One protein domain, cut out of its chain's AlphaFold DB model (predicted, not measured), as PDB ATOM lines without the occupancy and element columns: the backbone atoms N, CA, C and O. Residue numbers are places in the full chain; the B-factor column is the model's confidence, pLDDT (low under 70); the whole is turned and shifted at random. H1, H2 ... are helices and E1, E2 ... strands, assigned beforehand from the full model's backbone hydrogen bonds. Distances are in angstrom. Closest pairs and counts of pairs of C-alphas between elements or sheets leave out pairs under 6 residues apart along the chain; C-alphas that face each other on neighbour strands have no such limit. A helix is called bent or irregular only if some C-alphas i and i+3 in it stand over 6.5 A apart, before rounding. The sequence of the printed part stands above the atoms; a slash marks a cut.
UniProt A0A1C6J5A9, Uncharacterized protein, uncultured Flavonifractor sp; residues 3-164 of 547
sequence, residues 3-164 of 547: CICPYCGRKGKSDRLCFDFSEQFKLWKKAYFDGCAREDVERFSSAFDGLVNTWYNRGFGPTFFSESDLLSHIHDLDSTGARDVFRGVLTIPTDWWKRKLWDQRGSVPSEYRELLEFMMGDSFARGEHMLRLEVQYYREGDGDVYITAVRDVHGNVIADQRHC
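This is residues 3 to 164 of the 547 residues of an uncharacterized protein of uncultured Flavonifractor sp (UniProt A0A1C6J5A9). A lobe of helices and a long, twisted three-stranded sheet make the two ends of the longest axis, with the short strand pair E2 and E3 near the middle. In the helical lobe H1, H3, H6 and H5 follow one another in contact; H4 is on the sheet, and E1 lies far out. The printed part has 162 residues with six named helices and seven named strands, in the order E1 E2 H1 H2 H3 E3 H4 E4 E5 H5 H6 E6 E7. The larger sheet, E4 - E5 - E6, is antiparallel, and the class is mixed, helices and strands. The whole is compact, with a radius of gyration of the C-alphas of 16.7 A and spans of 52 by 36 by 23 A.

E1 is residues 11 to 13, from C-alpha 11 at (-166.549, 100.460, -83.876), and E2 is 18 to 20. H1 is 22 to 27 and H2 29 to 32. H3, 38 to 58, is 30.5 A long, with a kink of 38 degrees near residue 45. E3 is 64 to 66, H4 67 to 72 and E4 74 to 79, 13.4 A. E5 is 85 to 93, 25.1 A; H5 is 94 to 107, 20.2 A; H6 is 110 to 120, 15.6 A. E6, 129 to 138, is 24.7 A long and bends by 55 degrees at residue 134. E7, 157 to 159, ends with C-alpha 159 at (-165.618, 81.271, -73.458). H3, H5 and H6 are irregular: C-alphas 43 and 46 are 7.3 A apart, 103 and 106 7.6 A, 111 and 114 7.6 A.

The sheet is twisted, with C-alphas up to 4.2 A off its plane. E4 and E5 form a hairpin, with N 78 and O 87 within hydrogen-bond range at 2.8 A; between E5 and E6, N 90 and O 133 are 2.8 A apart. H4 is on the sheet, over E5, at a height over the sheet of 9.1 A. H5 only grazes the sheet, with residues 94 to 98. H5 and H6 form a helical hairpin and touch at Lys 98 and Met 120, whose C-alphas, the closest, are 6.1 A apart, at a shallow tilt of 19 degrees, opposite ways. H6 touches H3, residues 44 to 51 alone, at a steep tilt of 66 degrees; the closest C-alphas, of Phe 44 and Leu 115, are 6.2 A apart. H3, with residues 49 to 56 alone, touches H1 at a shallow tilt of 27 degrees, opposite ways; the closest C-alphas, of Ser 22 and Val 52, are 6.1 A apart. H2 and H3 are close but not clearly touching, the closest C-alphas, of Lys 29 and Ser 45, 7.7 A apart. E2 and E3 are antiparallel, with N 19 and O 65 2.8 A apart. E1 and E7 pair with no named strand, but residues 18 to 19 of E2 pair with 162 to 163. Every O i to N i+4 pair is within hydrogen-bond range in H1 and H4, against 14 of 17 in H3, 8 of 10 in H5 and 5 of 7 in H6; H2 is too short for such a pair.

The C-alphas farthest apart, of Glu 39 and Asp 142, are 53.1 A apart. The printed part has no cut. The link from E6 to E7, 18 residues, is long. The mean pLDDT of the printed part is 86.0, and residues 80 to 83, 138 to 139, 143 to 144, 153 and 155 are under 70.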
ATOM      1  N   CYS A   3    -162.396  97.603 -83.459       90.69
ATOM      2  CA  CYS A   3    -163.073  96.482 -84.118       90.69
ATOM      3  C   CYS A   3    -164.512  96.864 -84.455       90.69
ATOM      4  O   CYS A   3    -165.174  97.503 -83.631       90.69
ATOM      5  N   ILE A   4    -165.022  96.457 -85.617       92.25
ATOM      6  CA  ILE A   4    -166.420  96.675 -85.995       92.25
ATOM      7  C   ILE A   4    -167.298  95.493 -85.576       92.25
ATOM      8  O   ILE A   4    -166.955  94.327 -85.750       92.25
ATOM      9  N   CYS A   5    -168.473  95.782 -85.025       90.50
ATOM     10  CA  CYS A   5    -169.473  94.747 -84.797       90.50
ATOM     11  C   CYS A   5    -170.221  94.423 -86.100       90.50
ATOM     12  O   CYS A   5    -170.909  95.314 -86.600       90.50
ATOM     13  N   PRO A   6    -170.219  93.162 -86.592       86.81
ATOM     14  CA  PRO A   6    -170.939  92.757 -87.803       86.81
ATOM     15  C   PRO A   6    -172.477  92.783 -87.643       86.81
ATOM     16  O   PRO A   6    -173.199  92.603 -88.622       86.81
ATOM     17  N   TYR A   7    -173.002  93.099 -86.457       84.06
ATOM     18  CA  TYR A   7    -174.442  93.203 -86.203       84.06
ATOM     19  C   TYR A   7    -174.968  94.636 -86.125       84.06
ATOM     20  O   TYR A   7    -176.016  94.906 -86.690       84.06
ATOM     21  N   CYS A   8    -174.247  95.554 -85.474       85.44
ATOM     22  CA  CYS A   8    -174.708  96.940 -85.298       85.44
ATOM     23  C   CYS A   8    -173.815  97.998 -85.956       85.44
ATOM     24  O   CYS A   8    -174.128  99.178 -85.888       85.44
ATOM     25  N   GLY A   9    -172.671  97.618 -86.533       88.25
ATOM     26  CA  GLY A   9    -171.799  98.529 -87.279       88.25
ATOM     27  C   GLY A   9    -170.985  99.490 -86.428       88.25
ATOM     28  O   GLY A   9    -170.196 100.265 -86.964       88.25
ATOM     29  N   ARG A  10    -171.133  99.442 -85.102       89.94
ATOM     30  CA  ARG A  10    -170.335 100.250 -84.179       89.94
ATOM     31  C   ARG A  10    -168.901  99.748 -84.126       89.94
ATOM     32  O   ARG A  10    -168.674  98.548 -83.958       89.94
ATOM     33  N   LYS A  11    -167.955 100.686 -84.217       90.81
ATOM     34  CA  LYS A  11    -166.549 100.460 -83.876       90.81
ATOM     35  C   LYS A  11    -166.367 100.604 -82.361       90.81
ATOM     36  O   LYS A  11    -166.912 101.521 -81.748       90.81
ATOM     37  N   GLY A  12    -165.633  99.679 -81.759       87.81
ATOM     38  CA  GLY A  12    -165.300  99.678 -80.336       87.81
ATOM     39  C   GLY A  12    -163.867  99.212 -80.119       87.81
ATOM     40  O   GLY A  12    -163.285  98.563 -80.984       87.81
ATOM     41  N   LYS A  13    -163.277  99.552 -78.973       90.19
ATOM     42  CA  LYS A  13    -161.935  99.066 -78.633       90.19
ATOM     43  C   LYS A  13    -161.961  97.560 -78.355       90.19
ATOM     44  O   LYS A  13    -162.901  97.071 -77.730       90.19
ATOM     45  N   SER A  14    -160.925  96.851 -78.799       87.88
ATOM     46  CA  SER A  14    -160.783  95.397 -78.638       87.88
ATOM     47  C   SER A  14    -160.854  94.938 -77.176       87.88
ATOM     48  O   SER A  14    -161.515  93.947 -76.885       87.88
ATOM     49  N   ASP A  15    -160.275  95.715 -76.256       87.56
ATOM     50  CA  ASP A  15    -160.249  95.450 -74.808       87.56
ATOM     51  C   ASP A  15    -161.631  95.549 -74.127       87.56
ATOM     52  O   ASP A  15    -161.821  95.088 -73.000       87.56
ATOM     53  N   ARG A  16    -162.617  96.138 -74.814       90.50
ATOM     54  CA  ARG A  16    -164.009  96.254 -74.356       90.50
ATOM     55  C   ARG A  16    -164.916  95.144 -74.869       90.50
ATOM     56  O   ARG A  16    -166.093  95.129 -74.515       90.50
ATOM     57  N   LEU A  17    -164.417  94.257 -75.726       90.62
ATOM     58  CA  LEU A  17    -165.196  93.111 -76.175       90.62
ATOM     59  C   LEU A  17    -165.408  92.144 -75.007       90.62
ATOM     60  O   LEU A  17    -164.501  91.926 -74.202       90.62
ATOM     61  N   CYS A  18    -166.614  91.586 -74.912       92.12
ATOM     62  CA  CYS A  18    -167.034  90.811 -73.748       92.12
ATOM     63  C   CYS A  18    -166.990  89.305 -74.005       92.12
ATOM     64  O   CYS A  18    -167.414  88.847 -75.060       92.12
ATOM     65  N   PHE A  19    -166.571  88.536 -73.011       91.00
ATOM     66  CA  PHE A  19    -166.739  87.089 -72.950       91.00
ATOM     67  C   PHE A  19    -167.984  86.745 -72.139       91.00
ATOM     68  O   PHE A  19    -168.245  87.363 -71.107       91.00
ATOM     69  N   ASP A  20    -168.731  85.747 -72.595       91.81
ATOM     70  CA  ASP A  20    -169.936  85.267 -71.929       91.81
ATOM     71  C   ASP A  20    -169.624  84.127 -70.951       91.81
ATOM     72  O   ASP A  20    -169.093  83.092 -71.340       91.81
ATOM     73  N   PHE A  21    -169.963  84.312 -69.674       92.56
ATOM     74  CA  PHE A  21    -169.788  83.309 -68.616       92.56
ATOM     75  C   PHE A  21    -171.131  82.783 -68.090       92.56
ATOM     76  O   PHE A  21    -171.179  82.153 -67.032       92.56
ATOM     77  N   SER A  22    -172.237  83.036 -68.793       92.25
ATOM     78  CA  SER A  22    -173.590  82.722 -68.318       92.25
ATOM     79  C   SER A  22    -173.766  81.244 -67.947       92.25
ATOM     80  O   SER A  22    -174.349  80.943 -66.906       92.25
ATOM     81  N   GLU A  23    -173.199  80.316 -68.720       90.38
ATOM     82  CA  GLU A  23    -173.243  78.885 -68.384       90.38
ATOM     83  C   GLU A  23    -172.468  78.551 -67.101       90.38
ATOM     84  O   GLU A  23    -172.960  77.786 -66.269       90.38
ATOM     85  N   GLN A  24    -171.328  79.201 -66.843       88.38
ATOM     86  CA  GLN A  24    -170.556  78.941 -65.619       88.38
ATOM     87  C   GLN A  24    -171.279  79.436 -64.377       88.38
ATOM     88  O   GLN A  24    -171.256  78.779 -63.337       88.38
ATOM     89  N   PHE A  25    -172.001  80.550 -64.497       90.50
ATOM     90  CA  PHE A  25    -172.865  81.025 -63.425       90.50
ATOM     91  C   PHE A  25    -173.964  80.014 -63.083       90.50
ATOM     92  O   PHE A  25    -174.249  79.811 -61.904       90.50
ATOM     93  N   LYS A  26    -174.545  79.331 -64.077       90.81
ATOM     94  CA  LYS A  26    -175.530  78.265 -63.832       90.81
ATOM     95  C   LYS A  26    -174.893  77.033 -63.194       90.81
ATOM     96  O   LYS A  26    -175.443  76.505 -62.228       90.81
ATOM     97  N   LEU A  27    -173.726  76.601 -63.679       87.81
ATOM     98  CA  LEU A  27    -173.012  75.444 -63.124       87.81
ATOM     99  C   LEU A  27    -172.642  75.642 -61.650       87.81
ATOM    100  O   LEU A  27    -172.708  74.703 -60.858       87.81
ATOM    101  N   TRP A  28    -172.285  76.866 -61.262       86.06
ATOM    102  CA  TRP A  28    -171.849  77.187 -59.902       86.06
ATOM    103  C   TRP A  28    -172.948  77.723 -58.997       86.06
ATOM    104  O   TRP A  28    -172.695  77.992 -57.824       86.06
ATOM    105  N   LYS A  29    -174.188  77.780 -59.491       90.44
ATOM    106  CA  LYS A  29    -175.362  78.228 -58.737       90.44
ATOM    107  C   LYS A  29    -175.413  77.645 -57.325       90.44
ATOM    108  O   LYS A  29    -175.625  78.378 -56.367       90.44
ATOM    109  N   LYS A  30    -175.168  76.338 -57.177       88.75
ATOM    110  CA  LYS A  30    -175.205  75.665 -55.868       88.75
ATOM    111  C   LYS A  30    -174.237  76.289 -54.852       88.75
ATOM    112  O   LYS A  30    -174.601  76.397 -53.688       88.75
ATOM    113  N   ALA A  31    -173.048  76.704 -55.284       88.75
ATOM    114  CA  ALA A  31    -172.063  77.340 -54.412       88.75
ATOM    115  C   ALA A  31    -172.519  78.736 -53.959       88.75
ATOM    116  O   ALA A  31    -172.316  79.110 -52.811       88.75
ATOM    117  N   TYR A  32    -173.196  79.493 -54.827       90.62
ATOM    118  CA  TYR A  32    -173.685  80.834 -54.480       90.62
ATOM    119  C   TYR A  32    -174.818  80.814 -53.450       90.62
ATOM    120  O   TYR A  32    -174.966  81.753 -52.672       90.62
ATOM    121  N   PHE A  33    -175.603  79.740 -53.437       92.19
ATOM    122  CA  PHE A  33    -176.668  79.516 -52.463       92.19
ATOM    123  C   PHE A  33    -176.183  78.816 -51.183       92.19
ATOM    124  O   PHE A  33    -177.011  78.448 -50.344       92.19
ATOM    125  N   ASP A  34    -174.874  78.597 -51.016       90.69
ATOM    126  CA  ASP A  34    -174.371  77.834 -49.879       90.69
ATOM    127  C   ASP A  34    -174.690  78.509 -48.532       90.69
ATOM    128  O   ASP A  34    -174.447  79.697 -48.282       90.69
ATOM    129  N   GLY A  35    -175.321  77.710 -47.672       86.88
ATOM    130  CA  GLY A  35    -175.930  78.074 -46.398       86.88
ATOM    131  C   GLY A  35    -177.038  79.144 -46.438       86.88
ATOM    132  O   GLY A  35    -177.338  79.709 -45.380       86.88
ATOM    133  N   CYS A  36    -177.614  79.468 -47.600       92.62
ATOM    134  CA  CYS A  36    -178.884  80.197 -47.657       92.62
ATOM    135  C   CYS A  36    -179.995  79.375 -46.984       92.62
ATOM    136  O   CYS A  36    -179.907  78.146 -46.893       92.62
ATOM    137  N   ALA A  37    -181.062  80.038 -46.527       93.31
ATOM    138  CA  ALA A  37    -182.216  79.324 -45.993       93.31
ATOM    139  C   ALA A  37    -182.834  78.432 -47.079       93.31
ATOM    140  O   ALA A  37    -182.900  78.808 -48.250       93.31
ATOM    141  N   ARG A  38    -183.308  77.242 -46.696       93.69
ATOM    142  CA  ARG A  38    -183.874  76.271 -47.644       93.69
ATOM    143  C   ARG A  38    -185.023  76.864 -48.470       93.69
ATOM    144  O   ARG A  38    -185.092  76.617 -49.669       93.69
ATOM    145  N   GLU A  39    -185.869  77.668 -47.833       93.25
ATOM    146  CA  GLU A  39    -186.992  78.370 -48.465       93.25
ATOM    147  C   GLU A  39    -186.519  79.334 -49.567       93.25
ATOM    148  O   GLU A  39    -187.088  79.344 -50.657       93.25
ATOM    149  N   ASP A  40    -185.428  80.074 -49.333       92.44
ATOM    150  CA  ASP A  40    -184.837  80.976 -50.330       92.44
ATOM    151  C   ASP A  40    -184.264  80.201 -51.518       92.44
ATOM    152  O   ASP A  40    -184.447  80.599 -52.667       92.44
ATOM    153  N   VAL A  41    -183.594  79.071 -51.269       93.00
ATOM    154  CA  VAL A  41    -183.053  78.219 -52.341       93.00
ATOM    155  C   VAL A  41    -184.182  77.670 -53.213       93.00
ATOM    156  O   VAL A  41    -184.104  77.758 -54.440       93.00
ATOM    157  N   GLU A  42    -185.237  77.124 -52.602       92.62
ATOM    158  CA  GLU A  42    -186.401  76.589 -53.318       92.62
ATOM    159  C   GLU A  42    -187.124  77.687 -54.117       92.62
ATOM    160  O   GLU A  42    -187.503  77.461 -55.268       92.62
ATOM    161  N   ARG A  43    -187.239  78.896 -53.554       92.44
ATOM    162  CA  ARG A  43    -187.871  80.052 -54.203       92.44
ATOM    163  C   ARG A  43    -187.056  80.607 -55.372       92.44
ATOM    164  O   ARG A  43    -187.614  80.888 -56.431       92.44
ATOM    165  N   PHE A  44    -185.751  80.797 -55.193       95.25
ATOM    166  CA  PHE A  44    -184.935  81.617 -56.095       95.25
ATOM    167  C   PHE A  44    -184.083  80.829 -57.091       95.25
ATOM    168  O   PHE A  44    -183.675  81.388 -58.108       95.25
ATOM    169  N   SER A  45    -183.843  79.534 -56.874       90.88
ATOM    170  CA  SER A  45    -182.939  78.744 -57.726       90.88
ATOM    171  C   SER A  45    -183.387  78.649 -59.193       90.88
ATOM    172  O   SER A  45    -182.549  78.703 -60.094       90.88
ATOM    173  N   SER A  46    -184.693  78.531 -59.457       90.25
ATOM    174  CA  SER A  46    -185.233  78.518 -60.831       90.25
ATOM    175  C   SER A  46    -185.226  79.918 -61.458       90.25
ATOM    176  O   SER A  46    -184.820  80.101 -62.607       90.25
ATOM    177  N   ALA A  47    -185.595  80.933 -60.669       93.75
ATOM    178  CA  ALA A  47    -185.578  82.326 -61.102       93.75
ATOM    179  C   ALA A  47    -184.160  82.795 -61.478       93.75
ATOM    180  O   ALA A  47    -184.006  83.568 -62.421       93.75
ATOM    181  N   PHE A  48    -183.125  82.293 -60.793       95.19
ATOM    182  CA  PHE A  48    -181.726  82.570 -61.117       95.19
ATOM    183  C   PHE A  48    -181.368  82.136 -62.541       95.19
ATOM    184  O   PHE A  48    -180.825  82.936 -63.302       95.19
ATOM    185  N   ASP A  49    -181.726  80.913 -62.937       94.88
ATOM    186  CA  ASP A  49    -181.453  80.431 -64.295       94.88
ATOM    187  C   ASP A  49    -182.211  81.268 -65.336       94.88
ATOM    188  O   ASP A  49    -181.660  81.599 -66.387       94.88
ATOM    189  N   GLY A  50    -183.456  81.655 -65.033       94.75
ATOM    190  CA  GLY A  50    -184.264  82.548 -65.872       94.75
ATOM    191  C   GLY A  50    -183.636  83.933 -66.061       94.75
ATOM    192  O   GLY A  50    -183.570  84.446 -67.185       94.75
ATOM    193  N   LEU A  51    -183.101  84.520 -64.989       94.69
ATOM    194  CA  LEU A  51    -182.415  85.809 -65.040       94.69
ATOM    195  C   LEU A  51    -181.092  85.720 -65.817       94.69
ATOM    196  O   LEU A  51    -180.837  86.553 -66.687       94.69
ATOM    197  N   VAL A  52    -180.287  84.678 -65.585       94.75
ATOM    198  CA  VAL A  52    -179.044  84.450 -66.341       94.75
ATOM    199  C   VAL A  52    -179.332  84.231 -67.829       94.75
ATOM    200  O   VAL A  52    -178.667  84.825 -68.675       94.75
ATOM    201  N   ASN A  53    -180.368  83.459 -68.169       93.62
ATOM    202  CA  ASN A  53    -180.828  83.305 -69.553       93.62
ATOM    203  C   ASN A  53    -181.267  84.634 -70.174       93.62
ATOM    204  O   ASN A  53    -181.051  84.864 -71.361       93.62
ATOM    205  N   THR A  54    -181.867  85.525 -69.384       92.12
ATOM    206  CA  THR A  54    -182.248  86.860 -69.858       92.12
ATOM    207  C   THR A  54    -181.019  87.679 -70.251       92.12
ATOM    208  O   THR A  54    -181.029  88.311 -71.306       92.12
ATOM    209  N   TRP A  55    -179.951  87.653 -69.448       91.94
ATOM    210  CA  TRP A  55    -178.686  88.316 -69.789       91.94
ATOM    211  C   TRP A  55    -178.013  87.682 -71.005       91.94
ATOM    212  O   TRP A  55    -177.639  88.400 -71.932       91.94
ATOM    213  N   TYR A  56    -177.940  86.348 -71.045       90.94
ATOM    214  CA  TYR A  56    -177.418  85.588 -72.182       90.94
ATOM    215  C   TYR A  56    -178.110  85.976 -73.495       90.94
ATOM    216  O   TYR A  56    -177.457  86.394 -74.449       90.94
ATOM    217  N   ASN A  57    -179.445  85.930 -73.524       87.81
ATOM    218  CA  ASN A  57    -180.236  86.226 -74.720       87.81
ATOM    219  C   ASN A  57    -180.122  87.685 -75.175       87.81
ATOM    220  O   ASN A  57    -180.311  87.985 -76.351       87.81
ATOM    221  N   ARG A  58    -179.823  88.605 -74.253       83.81
ATOM    222  CA  ARG A  58    -179.544  90.009 -74.578       83.81
ATOM    223  C   ARG A  58    -178.095  90.237 -75.016       83.81
ATOM    224  O   ARG A  58    -177.803  91.287 -75.582       83.81
ATOM    225  N   GLY A  59    -177.200  89.290 -74.739       84.19
ATOM    226  CA  GLY A  59    -175.762  89.386 -74.984       84.19
ATOM    227  C   GLY A  59    -175.057  90.452 -74.137       84.19
ATOM    228  O   GLY A  59    -173.990  90.937 -74.512       84.19
ATOM    229  N   PHE A  60    -175.660  90.859 -73.017       84.50
ATOM    230  CA  PHE A  60    -175.044  91.750 -72.039       84.50
ATOM    231  C   PHE A  60    -175.622  91.505 -70.642       84.50
ATOM    232  O   PHE A  60    -176.790  91.147 -70.479       84.50
ATOM    233  N   GLY A  61    -174.806  91.746 -69.618       88.75
ATOM    234  CA  GLY A  61    -175.218  91.642 -68.225       88.75
ATOM    235  C   GLY A  61    -174.039  91.417 -67.276       88.75
ATOM    236  O   GLY A  61    -172.880  91.452 -67.697       88.75
ATOM    237  N   PRO A  62    -174.313  91.154 -65.990       91.31
ATOM    238  CA  PRO A  62    -173.292  90.869 -64.982       91.31
ATOM    239  C   PRO A  62    -172.461  89.605 -65.250       91.31
ATOM    240  O   PRO A  62    -171.400  89.450 -64.654       91.31
ATOM    241  N   THR A  63    -172.916  88.716 -66.137       92.19
ATOM    242  CA  THR A  63    -172.207  87.495 -66.562       92.19
ATOM    243  C   THR A  63    -171.292  87.701 -67.773       92.19
ATOM    244  O   THR A  63    -170.603  86.769 -68.173       92.19
ATOM    245  N   PHE A  64    -171.262  88.902 -68.360       92.81
ATOM    246  CA  PHE A  64    -170.425  89.232 -69.516       92.81
ATOM    247  C   PHE A  64    -169.234  90.073 -69.076       92.81
ATOM    248  O   PHE A  64    -169.436  91.201 -68.633       92.81
ATOM    249  N   PHE A  65    -168.004  89.583 -69.211       91.75
ATOM    250  CA  PHE A  65    -166.796  90.286 -68.757       91.75
ATOM    251  C   PHE A  65    -165.991  90.814 -69.934       91.75
ATOM    252  O   PHE A  65    -165.678  90.052 -70.848       91.75
ATOM    253  N   SER A  66    -165.657  92.105 -69.917       91.00
ATOM    254  CA  SER A  66    -164.751  92.659 -70.924       91.00
ATOM    255  C   SER A  66    -163.349  92.061 -70.775       91.00
ATOM    256  O   SER A  66    -162.979  91.624 -69.685       91.00
ATOM    257  N   GLU A  67    -162.539  92.053 -71.833       87.38
ATOM    258  CA  GLU A  67    -161.128  91.661 -71.711       87.38
ATOM    259  C   GLU A  67    -160.404  92.505 -70.647       87.38
ATOM    260  O   GLU A  67    -159.659  91.958 -69.837       87.38
ATOM    261  N   SER A  68    -160.697  93.807 -70.573       88.94
ATOM    262  CA  SER A  68    -160.162  94.675 -69.520       88.94
ATOM    263  C   SER A  68    -160.624  94.283 -68.107       88.94
ATOM    264  O   SER A  68    -159.809  94.315 -67.183       88.94
ATOM    265  N   ASP A  69    -161.880  93.840 -67.940       89.94
ATOM    266  CA  ASP A  69    -162.392  93.317 -66.663       89.94
ATOM    267  C   ASP A  69    -161.561  92.094 -66.259       89.94
ATOM    268  O   ASP A  69    -161.045  92.025 -65.146       89.94
ATOM    269  N   LEU A  70    -161.401  91.145 -67.185       88.62
ATOM    270  CA  LEU A  70    -160.684  89.901 -66.936       88.62
ATOM    271  C   LEU A  70    -159.219  90.166 -66.582       88.62
ATOM    272  O   LEU A  70    -158.758  89.698 -65.549       88.62
ATOM    273  N   LEU A  71    -158.502  90.965 -67.379       86.00
ATOM    274  CA  LEU A  71    -157.091  91.285 -67.137       86.00
ATOM    275  C   LEU A  71    -156.857  91.969 -65.785       86.00
ATOM    276  O   LEU A  71    -155.840  91.713 -65.148       86.00
ATOM    277  N   SER A  72    -157.799  92.793 -65.314       88.69
ATOM    278  CA  SER A  72    -157.695  93.445 -63.999       88.69
ATOM    279  C   SER A  72    -157.809  92.480 -62.809       88.69
ATOM    280  O   SER A  72    -157.464  92.838 -61.683       88.69
ATOM    281  N   HIS A  73    -158.276  91.258 -63.067       88.06
ATOM    282  CA  HIS A  73    -158.592  90.233 -62.075       88.06
ATOM    283  C   HIS A  73    -157.814  88.931 -62.281       88.06
ATOM    284  O   HIS A  73    -158.115  87.916 -61.651       88.06
ATOM    285  N   ILE A  74    -156.822  88.941 -63.170       85.25
ATOM    286  CA  ILE A  74    -155.918  87.815 -63.348       85.25
ATOM    287  C   ILE A  74    -154.680  88.022 -62.473       85.25
ATOM    288  O   ILE A  74    -154.036  89.070 -62.500       85.25
ATOM    289  N   HIS A  75    -154.339  86.980 -61.726       81.31
ATOM    290  CA  HIS A  75    -153.140  86.887 -60.904       81.31
ATOM    291  C   HIS A  75    -152.213  85.781 -61.427       81.31
ATOM    292  O   HIS A  75    -152.642  84.937 -62.216       81.31
ATOM    293  N   ASP A  76    -150.956  85.797 -60.979       77.69
ATOM    294  CA  ASP A  76    -149.964  84.736 -61.225       77.69
ATOM    295  C   ASP A  76    -149.756  84.428 -62.713       77.69
ATOM    296  O   ASP A  76    -149.898  83.302 -63.185       77.69
ATOM    297  N   LEU A  77    -149.493  85.493 -63.471       76.00
ATOM    298  CA  LEU A  77    -149.436  85.461 -64.920       76.00
ATOM    299  C   LEU A  77    -148.097  84.947 -65.449       76.00
ATOM    300  O   LEU A  77    -147.191  85.729 -65.743       76.00
ATOM    301  N   ASP A  78    -147.997  83.637 -65.620       75.56
ATOM    302  CA  ASP A  78    -146.754  82.978 -65.991       75.56
ATOM    303  C   ASP A  78    -146.740  82.548 -67.461       75.56
ATOM    304  O   ASP A  78    -147.703  81.993 -68.005       75.56
ATOM    305  N   SER A  79    -145.606  82.773 -68.129       71.00
ATOM    306  CA  SER A  79    -145.361  82.205 -69.455       71.00
ATOM    307  C   SER A  79    -145.215  80.689 -69.348       71.00
ATOM    308  O   SER A  79    -144.474  80.187 -68.504       71.00
ATOM    309  N   THR A  80    -145.851  79.941 -70.250       67.25
ATOM    310  CA  THR A  80    -145.743  78.473 -70.255       67.25
ATOM    311  C   THR A  80    -144.484  77.962 -70.964       67.25
ATOM    312  O   THR A  80    -144.374  76.766 -71.223       67.25
ATOM    313  N   GLY A  81    -143.567  78.849 -71.368       62.34
ATOM    314  CA  GLY A  81    -142.393  78.514 -72.185       62.34
ATOM    315  C   GLY A  81    -142.702  78.254 -73.668       62.34
ATOM    316  O   GLY A  81    -141.790  78.271 -74.493       62.34
ATOM    317  N   ALA A  82    -143.977  78.080 -74.032       64.69
ATOM    318  CA  ALA A  82    -144.439  78.138 -75.414       64.69
ATOM    319  C   ALA A  82    -144.621  79.606 -75.830       64.69
ATOM    320  O   ALA A  82    -145.105  80.430 -75.051       64.69
ATOM    321  N   ARG A  83    -144.208  79.941 -77.058       67.06
ATOM    322  CA  ARG A  83    -144.240  81.318 -77.563       67.06
ATOM    323  C   ARG A  83    -145.660  81.884 -77.478       67.06
ATOM    324  O   ARG A  83    -146.585  81.284 -78.014       67.06
ATOM    325  N   ASP A  84    -145.787  83.040 -76.829       70.31
ATOM    326  CA  ASP A  84    -147.031  83.805 -76.704       70.31
ATOM    327  C   ASP A  84    -148.180  83.077 -75.974       70.31
ATOM    328  O   ASP A  84    -149.333  83.494 -76.066       70.31
ATOM    329  N   VAL A  85    -147.872  82.025 -75.204       74.44
ATOM    330  CA  VAL A  85    -148.830  81.312 -74.349       74.44
ATOM    331  C   VAL A  85    -148.533  81.584 -72.884       74.44
ATOM    332  O   VAL A  85    -147.392  81.496 -72.417       74.44
ATOM    333  N   PHE A  86    -149.592  81.870 -72.144       76.81
ATOM    334  CA  PHE A  86    -149.512  82.229 -70.745       76.81
ATOM    335  C   PHE A  86    -150.654  81.590 -69.958       76.81
ATOM    336  O   PHE A  86    -151.716  81.277 -70.508       76.81
ATOM    337  N   ARG A  87    -150.434  81.398 -68.661       80.62
ATOM    338  CA  ARG A  87    -151.424  80.889 -67.712       80.62
ATOM    339  C   ARG A  87    -151.501  81.812 -66.508       80.62
ATOM    340  O   ARG A  87    -150.524  82.465 -66.177       80.62
ATOM    341  N   GLY A  88    -152.665  81.871 -65.884       83.31
ATOM    342  CA  GLY A  88    -152.863  82.607 -64.642       83.31
ATOM    343  C   GLY A  88    -154.146  82.187 -63.950       83.31
ATOM    344  O   GLY A  88    -154.876  81.327 -64.443       83.31
ATOM    345  N   VAL A  89    -154.439  82.803 -62.811       85.50
ATOM    346  CA  VAL A  89    -155.657  82.548 -62.039       85.50
ATOM    347  C   VAL A  89    -156.564  83.771 -62.118       85.50
ATOM    348  O   VAL A  89    -156.278  84.814 -61.533       85.50
ATOM    349  N   LEU A  90    -157.682  83.644 -62.830       87.25
ATOM    350  CA  LEU A  90    -158.749  84.637 -62.866       87.25
ATOM    351  C   LEU A  90    -159.567  84.544 -61.580       87.25
ATOM    352  O   LEU A  90    -160.182  83.510 -61.319       87.25
ATOM    353  N   THR A  91    -159.621  85.629 -60.814       89.69
ATOM    354  CA  THR A  91    -160.380  85.709 -59.564       89.69
ATOM    355  C   THR A  91    -161.316  86.912 -59.589       89.69
ATOM    356  O   THR A  91    -160.873  88.043 -59.435       89.69
ATOM    357  N   ILE A  92    -162.620  86.681 -59.758       90.69
ATOM    358  CA  ILE A  92    -163.650  87.725 -59.735       90.69
ATOM    359  C   ILE A  92    -164.163  87.906 -58.299       90.69
ATOM    360  O   ILE A  92    -164.846  87.012 -57.783       90.69
ATOM    361  N   PRO A  93    -163.895  89.054 -57.647       92.19
ATOM    362  CA  PRO A  93    -164.355  89.308 -56.286       92.19
ATOM    363  C   PRO A  93    -165.874  89.466 -56.213       92.19
ATOM    364  O   PRO A  93    -166.486  90.089 -57.089       92.19
ATOM    365  N   THR A  94    -166.479  88.975 -55.131       91.44
ATOM    366  CA  THR A  94    -167.934  89.058 -54.932       91.44
ATOM    367  C   THR A  94    -168.440  90.492 -54.919       91.44
ATOM    368  O   THR A  94    -169.371  90.820 -55.656       91.44
ATOM    369  N   ASP A  95    -167.782  91.380 -54.181       91.94
ATOM    370  CA  ASP A  95    -168.194  92.784 -54.074       91.94
ATOM    371  C   ASP A  95    -168.076  93.542 -55.398       91.94
ATOM    372  O   ASP A  95    -168.832  94.472 -55.682       91.94
ATOM    373  N   TRP A  96    -167.104  93.171 -56.233       93.25
ATOM    374  CA  TRP A  96    -166.975  93.754 -57.563       93.25
ATOM    375  C   TRP A  96    -168.122  93.304 -58.471       93.25
ATOM    376  O   TRP A  96    -168.765  94.133 -59.116       93.25
ATOM    377  N   TRP A  97    -168.452  92.013 -58.462       92.94
ATOM    378  CA  TRP A  97    -169.567  91.503 -59.251       92.94
ATOM    379  C   TRP A  97    -170.923  92.046 -58.772       92.94
ATOM    380  O   TRP A  97    -171.745  92.449 -59.598       92.94
ATOM    381  N   LYS A  98    -171.142  92.166 -57.453       92.62
ATOM    382  CA  LYS A  98    -172.346  92.800 -56.883       92.62
ATOM    383  C   LYS A  98    -172.485  94.265 -57.317       92.62
ATOM    384  O   LYS A  98    -173.596  94.703 -57.608       92.62
ATOM    385  N   ARG A  99    -171.382  95.015 -57.461       92.31
ATOM    386  CA  ARG A  99    -171.408  96.369 -58.053       92.31
ATOM    387  C   ARG A  99    -171.866  96.355 -59.513       92.31
ATOM    388  O   ARG A  99    -172.733  97.136 -59.884       92.31
ATOM    389  N   LYS A 100    -171.376  95.413 -60.321       91.62
ATOM    390  CA  LYS A 100    -171.825  95.246 -61.714       91.62
ATOM    391  C   LYS A 100    -173.314  94.891 -61.808       91.62
ATOM    392  O   LYS A 100    -174.024  95.409 -62.670       91.62
ATOM    393  N   LEU A 101    -173.794  94.037 -60.903       92.25
ATOM    394  CA  LEU A 101    -175.213  93.711 -60.753       92.25
ATOM    395  C   LEU A 101    -176.037  94.962 -60.401       92.25
ATOM    396  O   LEU A 101    -177.062  95.218 -61.034       92.25
ATOM    397  N   TRP A 102    -175.553  95.778 -59.460       91.69
ATOM    398  CA  TRP A 102    -176.173  97.048 -59.079       91.69
ATOM    399  C   TRP A 102    -176.261  98.030 -60.249       91.69
ATOM    400  O   TRP A 102    -177.320  98.622 -60.473       91.69
ATOM    401  N   ASP A 103    -175.196  98.190 -61.032       90.75
ATOM    402  CA  ASP A 103    -175.176  99.088 -62.194       90.75
ATOM    403  C   ASP A 103    -176.195  98.667 -63.265       90.75
ATOM    404  O   ASP A 103    -176.790  99.504 -63.944       90.75
ATOM    405  N   GLN A 104    -176.459  97.363 -63.370       87.62
ATOM    406  CA  GLN A 104    -177.384  96.770 -64.337       87.62
ATOM    407  C   GLN A 104    -178.822  96.623 -63.809       87.62
ATOM    408  O   GLN A 104    -179.703  96.218 -64.574       87.62
ATOM    409  N   ARG A 105    -179.101  96.981 -62.544       90.44
ATOM    410  CA  ARG A 105    -180.406  96.773 -61.878       90.44
ATOM    411  C   ARG A 105    -181.607  97.317 -62.652       90.44
ATOM    412  O   ARG A 105    -182.659  96.690 -62.672       90.44
ATOM    413  N   GLY A 106    -181.448  98.455 -63.333       87.75
ATOM    414  CA  GLY A 106    -182.518  99.074 -64.124       87.75
ATOM    415  C   GLY A 106    -182.909  98.279 -65.371       87.75
ATOM    416  O   GLY A 106    -183.971  98.516 -65.937       87.75
ATOM    417  N   SER A 107    -182.070  97.333 -65.799       86.50
ATOM    418  CA  SER A 107    -182.332  96.482 -66.961       86.50
ATOM    419  C   SER A 107    -183.000  95.151 -66.591       86.50
ATOM    420  O   SER A 107    -183.474  94.440 -67.478       86.50
ATOM    421  N   VAL A 108    -183.059  94.794 -65.306       90.50
ATOM    422  CA  VAL A 108    -183.612  93.516 -64.842       90.50
ATOM    423  C   VAL A 108    -185.145  93.521 -64.969       90.50
ATOM    424  O   VAL A 108    -185.785  94.466 -64.497       90.50
ATOM    425  N   PRO A 109    -185.757  92.499 -65.606       92.69
ATOM    426  CA  PRO A 109    -187.211  92.380 -65.691       92.69
ATOM    427  C   PRO A 109    -187.887  92.390 -64.314       92.69
ATOM    428  O   PRO A 109    -187.326  91.909 -63.328       92.69
ATOM    429  N   SER A 110    -189.099  92.943 -64.244       93.19
ATOM    430  CA  SER A 110    -189.828  93.135 -62.982       93.19
ATOM    431  C   SER A 110    -190.037  91.843 -62.196       93.19
ATOM    432  O   SER A 110    -189.971  91.865 -60.971       93.19
ATOM    433  N   GLU A 111    -190.237  90.730 -62.897       93.94
ATOM    434  CA  GLU A 111    -190.436  89.396 -62.336       93.94
ATOM    435  C   GLU A 111    -189.203  88.852 -61.594       93.94
ATOM    436  O   GLU A 111    -189.342  87.952 -60.772       93.94
ATOM    437  N   TYR A 112    -188.013  89.421 -61.819       95.06
ATOM    438  CA  TYR A 112    -186.770  89.025 -61.145       95.06
ATOM    439  C   TYR A 112    -186.295  90.038 -60.090       95.06
ATOM    440  O   TYR A 112    -185.180  89.911 -59.588       95.06
ATOM    441  N   ARG A 113    -187.097  91.053 -59.731       92.31
ATOM    442  CA  ARG A 113    -186.681  92.092 -58.764       92.31
ATOM    443  C   ARG A 113    -186.405  91.552 -57.366       92.31
ATOM    444  O   ARG A 113    -185.388  91.903 -56.785       92.31
ATOM    445  N   GLU A 114    -187.265  90.678 -56.851       93.75
ATOM    446  CA  GLU A 114    -187.066  90.079 -55.522       93.75
ATOM    447  C   GLU A 114    -185.792  89.226 -55.480       93.75
ATOM    448  O   GLU A 114    -185.018  89.289 -54.529       93.75
ATOM    449  N   LEU A 115    -185.539  88.471 -56.553       94.88
ATOM    450  CA  LEU A 115    -184.300  87.720 -56.723       94.88
ATOM    451  C   LEU A 115    -183.086  88.659 -56.757       94.88
ATOM    452  O   LEU A 115    -182.074  88.370 -56.129       94.88
ATOM    453  N   LEU A 116    -183.172  89.772 -57.487       94.06
ATOM    454  CA  LEU A 116    -182.099  90.760 -57.567       94.06
ATOM    455  C   LEU A 116    -181.772  91.343 -56.186       94.06
ATOM    456  O   LEU A 116    -180.601  91.426 -55.827       94.06
ATOM    457  N   GLU A 117    -182.787  91.717 -55.406       93.25
ATOM    458  CA  GLU A 117    -182.621  92.195 -54.026       93.25
ATOM    459  C   GLU A 117    -181.952  91.140 -53.142       93.25
ATOM    460  O   GLU A 117    -180.987  91.448 -52.443       93.25
ATOM    461  N   PHE A 118    -182.385  89.882 -53.251       94.69
ATOM    462  CA  PHE A 118    -181.754  88.762 -52.562       94.69
ATOM    463  C   PHE A 118    -180.278  88.578 -52.961       94.69
ATOM    464  O   PHE A 118    -179.417  88.445 -52.093       94.69
ATOM    465  N   MET A 119    -179.962  88.628 -54.260       93.81
ATOM    466  CA  MET A 119    -178.597  88.472 -54.786       93.81
ATOM    467  C   MET A 119    -177.652  89.607 -54.366       93.81
ATOM    468  O   MET A 119    -176.439  89.405 -54.288       93.81
ATOM    469  N   MET A 120    -178.189  90.800 -54.106       91.50
ATOM    470  CA  MET A 120    -177.424  91.935 -53.583       91.50
ATOM    471  C   MET A 120    -177.194  91.842 -52.069       91.50
ATOM    472  O   MET A 120    -176.267  92.475 -51.568       91.50
ATOM    473  N   GLY A 121    -177.996  91.050 -51.354       90.31
ATOM    474  CA  GLY A 121    -177.864  90.836 -49.915       90.31
ATOM    475  C   GLY A 121    -176.655  89.984 -49.525       90.31
ATOM    476  O   GLY A 121    -176.021  89.328 -50.355       90.31
ATOM    477  N   ASP A 122    -176.342  89.970 -48.231       86.81
ATOM    478  CA  ASP A 122    -175.173  89.264 -47.691       86.81
ATOM    479  C   ASP A 122    -175.349  87.743 -47.665       86.81
ATOM    480  O   ASP A 122    -174.365  87.015 -47.641       86.81
ATOM    481  N   SER A 123    -176.587  87.244 -47.696       86.38
ATOM    482  CA  SER A 123    -176.867  85.803 -47.688       86.38
ATOM    483  C   SER A 123    -176.400  85.108 -48.967       86.38
ATOM    484  O   SER A 123    -175.944  83.968 -48.910       86.38
ATOM    485  N   PHE A 124    -176.493  85.789 -50.112       89.44
ATOM    486  CA  PHE A 124    -176.113  85.245 -51.411       89.44
ATOM    487  C   PHE A 124    -174.619  85.443 -51.689       89.44
ATOM    488  O   PHE A 124    -174.089  86.551 -51.550       89.44
ATOM    489  N   ALA A 125    -173.967  84.364 -52.134       87.62
ATOM    490  CA  ALA A 125    -172.546  84.306 -52.463       87.62
ATOM    491  C   ALA A 125    -171.645  84.853 -51.340       87.62
ATOM    492  O   ALA A 125    -170.877  85.785 -51.541       87.62
ATOM    493  N   ARG A 126    -171.725  84.254 -50.145       85.12
ATOM    494  CA  ARG A 126    -170.966  84.681 -48.949       85.12
ATOM    495  C   ARG A 126    -169.443  84.556 -49.042       85.12
ATOM    496  O   ARG A 126    -168.745  85.066 -48.170       85.12
ATOM    497  N   GLY A 127    -168.929  83.848 -50.044       84.38
ATOM    498  CA  GLY A 127    -167.492  83.735 -50.275       84.38
ATOM    499  C   GLY A 127    -166.871  85.044 -50.772       84.38
ATOM    500  O   GLY A 127    -167.553  85.904 -51.328       84.38
ATOM    501  N   GLU A 128    -165.550  85.169 -50.635       85.25
ATOM    502  CA  GLU A 128    -164.784  86.342 -51.100       85.25
ATOM    503  C   GLU A 128    -164.779  86.493 -52.633       85.25
ATOM    504  O   GLU A 128    -164.555  87.581 -53.175       85.25
ATOM    505  N   HIS A 129    -165.033  85.399 -53.354       86.00
ATOM    506  CA  HIS A 129    -164.977  85.352 -54.808       86.00
ATOM    507  C   HIS A 129    -166.246  84.738 -55.388       86.00
ATOM    508  O   HIS A 129    -166.683  83.668 -54.964       86.00
ATOM    509  N   MET A 130    -166.774  85.384 -56.426       85.62
ATOM    510  CA  MET A 130    -167.819  84.814 -57.273       85.62
ATOM    511  C   MET A 130    -167.247  83.773 -58.219       85.62
ATOM    512  O   MET A 130    -167.929  82.818 -58.574       85.62
ATOM    513  N   LEU A 131    -166.002  83.963 -58.655       83.50
ATOM    514  CA  LEU A 131    -165.385  83.060 -59.604       83.50
ATOM    515  C   LEU A 131    -163.881  82.992 -59.403       83.50
ATOM    516  O   LEU A 131    -163.234  84.024 -59.266       83.50
ATOM    517  N   ARG A 132    -163.333  81.775 -59.393       85.06
ATOM    518  CA  ARG A 132    -161.892  81.523 -59.378       85.06
ATOM    519  C   ARG A 132    -161.569  80.406 -60.363       85.06
ATOM    520  O   ARG A 132    -162.075  79.298 -60.213       85.06
ATOM    521  N   LEU A 133    -160.768  80.705 -61.380       80.50
ATOM    522  CA  LEU A 133    -160.468  79.800 -62.490       80.50
ATOM    523  C   LEU A 133    -159.009  79.904 -62.902       80.50
ATOM    524  O   LEU A 133    -158.482  81.005 -63.014       80.50
ATOM    525  N   GLU A 134    -158.389  78.773 -63.218       76.31
ATOM    526  CA  GLU A 134    -157.163  78.793 -64.013       76.31
ATOM    527  C   GLU A 134    -157.514  79.134 -65.456       76.31
ATOM    528  O   GLU A 134    -158.340  78.472 -66.075       76.31
ATOM    529  N   VAL A 135    -156.888  80.173 -65.991       76.38
ATOM    530  CA  VAL A 135    -157.107  80.651 -67.351       76.38
ATOM    531  C   VAL A 135    -155.829  80.512 -68.157       76.38
ATOM    532  O   VAL A 135    -154.725  80.744 -67.668       76.38
ATOM    533  N   GLN A 136    -155.985  80.146 -69.423       73.44
ATOM    534  CA  GLN A 136    -154.904  80.141 -70.396       73.44
ATOM    535  C   GLN A 136    -155.233  81.155 -71.473       73.44
ATOM    536  O   GLN A 136    -156.330  81.120 -72.024       73.44
ATOM    537  N   TYR A 137    -154.273  82.003 -71.814       71.31
ATOM    538  CA  TYR A 137    -154.445  82.971 -72.880       71.31
ATOM    539  C   TYR A 137    -153.259  82.961 -73.836       71.31
ATOM    540  O   TYR A 137    -152.164  82.485 -73.524       71.31
ATOM    541  N   TYR A 138    -153.534  83.448 -75.040       69.50
ATOM    542  CA  TYR A 138    -152.612  83.419 -76.156       69.50
ATOM    543  C   TYR A 138    -152.548  84.819 -76.722       69.50
ATOM    544  O   TYR A 138    -153.578  85.373 -77.102       69.50
ATOM    545  N   ARG A 139    -151.351  85.373 -76.828       69.69
ATOM    546  CA  ARG A 139    -151.180  86.580 -77.615       69.69
ATOM    547  C   ARG A 139    -151.083  86.167 -79.078       69.69
ATOM    548  O   ARG A 139    -150.161  85.468 -79.479       69.69
ATOM    549  N   GLU A 140    -152.062  86.567 -79.873       73.06
ATOM    550  CA  GLU A 140    -152.086  86.259 -81.299       73.06
ATOM    551  C   GLU A 140    -152.291  87.530 -82.118       73.06
ATOM    552  O   GLU A 140    -153.228  88.293 -81.879       73.06
ATOM    553  N   GLY A 141    -151.439  87.694 -83.130       71.69
ATOM    554  CA  GLY A 141    -151.492  88.795 -84.081       71.69
ATOM    555  C   GLY A 141    -150.733  90.041 -83.635       71.69
ATOM    556  O   GLY A 141    -149.944  90.011 -82.692       71.69
ATOM    557  N   ASP A 142    -150.973  91.130 -84.361       70.44
ATOM    558  CA  ASP A 142    -150.286  92.418 -84.192       70.44
ATOM    559  C   ASP A 142    -151.081  93.397 -83.306       70.44
ATOM    560  O   ASP A 142    -150.674  94.541 -83.105       70.44
ATOM    561  N   GLY A 143    -152.252  92.976 -82.823       67.56
ATOM    562  CA  GLY A 143    -153.140  93.773 -81.984       67.56
ATOM    563  C   GLY A 143    -152.900  93.642 -80.477       67.56
ATOM    564  O   GLY A 143    -151.982  92.972 -80.004       67.56
ATOM    565  N   ASP A 144    -153.784  94.292 -79.718       65.94
ATOM    566  CA  ASP A 144    -153.726  94.391 -78.250       65.94
ATOM    567  C   ASP A 144    -154.557  93.304 -77.549       65.94
ATOM    568  O   ASP A 144    -154.964  93.474 -76.405       65.94
ATOM    569  N   VAL A 145    -154.876  92.214 -78.249       73.38
ATOM    570  CA  VAL A 145    -155.655  91.109 -77.686       73.38
ATOM    571  C   VAL A 145    -154.741  90.211 -76.864       73.38
ATOM    572  O   VAL A 145    -153.770  89.650 -77.376       73.38
ATOM    573  N   TYR A 146    -155.102  90.036 -75.599       71.06
ATOM    574  CA  TYR A 146    -154.422  89.148 -74.667       71.06
ATOM    575  C   TYR A 146    -155.206  87.849 -74.518       71.06
ATOM    576  O   TYR A 146    -154.640  86.768 -74.601       71.06
ATOM    577  N   ILE A 147    -156.523  87.927 -74.353       77.56
ATOM    578  CA  ILE A 147    -157.382  86.786 -74.060       77.56
ATOM    579  C   ILE A 147    -158.024  86.303 -75.354       77.56
ATOM    580  O   ILE A 147    -158.843  86.983 -75.974       77.56
ATOM    581  N   THR A 148    -157.647  85.106 -75.791       72.88
ATOM    582  CA  THR A 148    -158.225  84.442 -76.971       72.88
ATOM    583  C   THR A 148    -159.321  83.463 -76.618       72.88
ATOM    584  O   THR A 148    -160.286  83.357 -77.368       72.88
ATOM    585  N   ALA A 149    -159.181  82.786 -75.486       77.88
ATOM    586  CA  ALA A 149    -160.193  81.938 -74.895       77.88
ATOM    587  C   ALA A 149    -160.007  81.925 -73.377       77.88
ATOM    588  O   ALA A 149    -158.916  82.168 -72.871       77.88
ATOM    589  N   VAL A 150    -161.073  81.600 -72.663       80.44
ATOM    590  CA  VAL A 150    -161.087  81.327 -71.231       80.44
ATOM    591  C   VAL A 150    -161.375  79.842 -71.061       80.44
ATOM    592  O   VAL A 150    -162.261  79.298 -71.726       80.44
ATOM    593  N   ARG A 151    -160.618  79.175 -70.191       79.38
ATOM    594  CA  ARG A 151    -160.761  77.747 -69.889       79.38
ATOM    595  C   ARG A 151    -160.936  77.533 -68.393       79.38
ATOM    596  O   ARG A 151    -160.691  78.458 -67.626       79.38
ATOM    597  N   ASP A 152    -161.416  76.357 -68.008       74.94
ATOM    598  CA  ASP A 152    -161.426  75.923 -66.611       74.94
ATOM    599  C   ASP A 152    -160.136  75.172 -66.234       74.94
ATOM    600  O   ASP A 152    -159.268  74.917 -67.073       74.94
ATOM    601  N   VAL A 153    -160.049  74.769 -64.962       67.06
ATOM    602  CA  VAL A 153    -158.930  73.998 -64.380       67.06
ATOM    603  C   VAL A 153    -158.713  72.620 -65.028       67.06
ATOM    604  O   VAL A 153    -157.692  71.980 -64.805       67.06
ATOM    605  N   HIS A 154    -159.666  72.139 -65.830       70.56
ATOM    606  CA  HIS A 154    -159.583  70.880 -66.571       70.56
ATOM    607  C   HIS A 154    -159.313  71.101 -68.069       70.56
ATOM    608  O   HIS A 154    -159.254  70.140 -68.837       70.56
ATOM    609  N   GLY A 155    -159.133  72.354 -68.497       69.00
ATOM    610  CA  GLY A 155    -158.897  72.731 -69.887       69.00
ATOM    611  C   GLY A 155    -160.164  72.828 -70.744       69.00
ATOM    612  O   GLY A 155    -160.051  73.087 -71.952       69.00
ATOM    613  N   ASN A 156    -161.357  72.672 -70.162       77.75
ATOM    614  CA  ASN A 156    -162.618  72.836 -70.884       77.75
ATOM    615  C   ASN A 156    -162.802  74.302 -71.281       77.75
ATOM    616  O   ASN A 156    -162.452  75.208 -70.527       77.75
ATOM    617  N   VAL A 157    -163.347  74.545 -72.474       79.56
ATOM    618  CA  VAL A 157    -163.633  75.909 -72.942       79.56
ATOM    619  C   VAL A 157    -164.787  76.489 -72.136       79.56
ATOM    620  O   VAL A 157    -165.863  75.903 -72.091       79.56
ATOM    621  N   ILE A 158    -164.551  77.655 -71.542       82.25
ATOM    622  CA  ILE A 158    -165.571  78.466 -70.877       82.25
ATOM    623  C   ILE A 158    -166.138  79.487 -71.854       82.25
ATOM    624  O   ILE A 158    -167.347  79.574 -72.022       82.25
ATOM    625  N   ALA A 159    -165.249  80.246 -72.496       84.44
ATOM    626  CA  ALA A 159    -165.618  81.271 -73.458       84.44
ATOM    627  C   ALA A 159    -164.509  81.423 -74.504       84.44
ATOM    628  O   ALA A 159    -163.376  81.751 -74.169       84.44
ATOM    629  N   ASP A 160    -164.822  81.190 -75.770       79.25
ATOM    630  CA  ASP A 160    -163.920  81.343 -76.924       79.25
ATOM    631  C   ASP A 160    -164.452  82.352 -77.957       79.25
ATOM    632  O   ASP A 160    -163.787  82.653 -78.950       79.25
ATOM    633  N   GLN A 161    -165.635  82.914 -77.694       82.56
ATOM    634  CA  GLN A 161    -166.282  83.938 -78.500       82.56
ATOM    635  C   GLN A 161    -166.357  85.253 -77.737       82.56
ATOM    636  O   GLN A 161    -166.622  85.301 -76.535       82.56
ATOM    637  N   ARG A 162    -166.134  86.335 -78.479       87.75
ATOM    638  CA  ARG A 162    -166.279  87.699 -77.983       87.75
ATOM    639  C   ARG A 162    -167.594  88.285 -78.468       87.75
ATOM    640  O   ARG A 162    -168.035  88.001 -79.577       87.75
ATOM    641  N   HIS A 163    -168.178  89.156 -77.665       90.81
ATOM    642  CA  HIS A 163    -169.455  89.804 -77.919       90.81
ATOM    643  C   HIS A 163    -169.288  91.319 -77.953       90.81
ATOM    644  O   HIS A 163    -168.485  91.904 -77.221       90.81
ATOM    645  N   CYS A 164    -170.074  91.959 -78.811       90.62
ATOM    646  CA  CYS A 164    -170.161  93.404 -78.883       90.62
ATOM    647  C   CYS A 164    -170.749  93.962 -77.576       90.62
ATOM    648  O   CYS A 164    -171.880  93.609 -77.236       90.62
TER     649      CYS A 164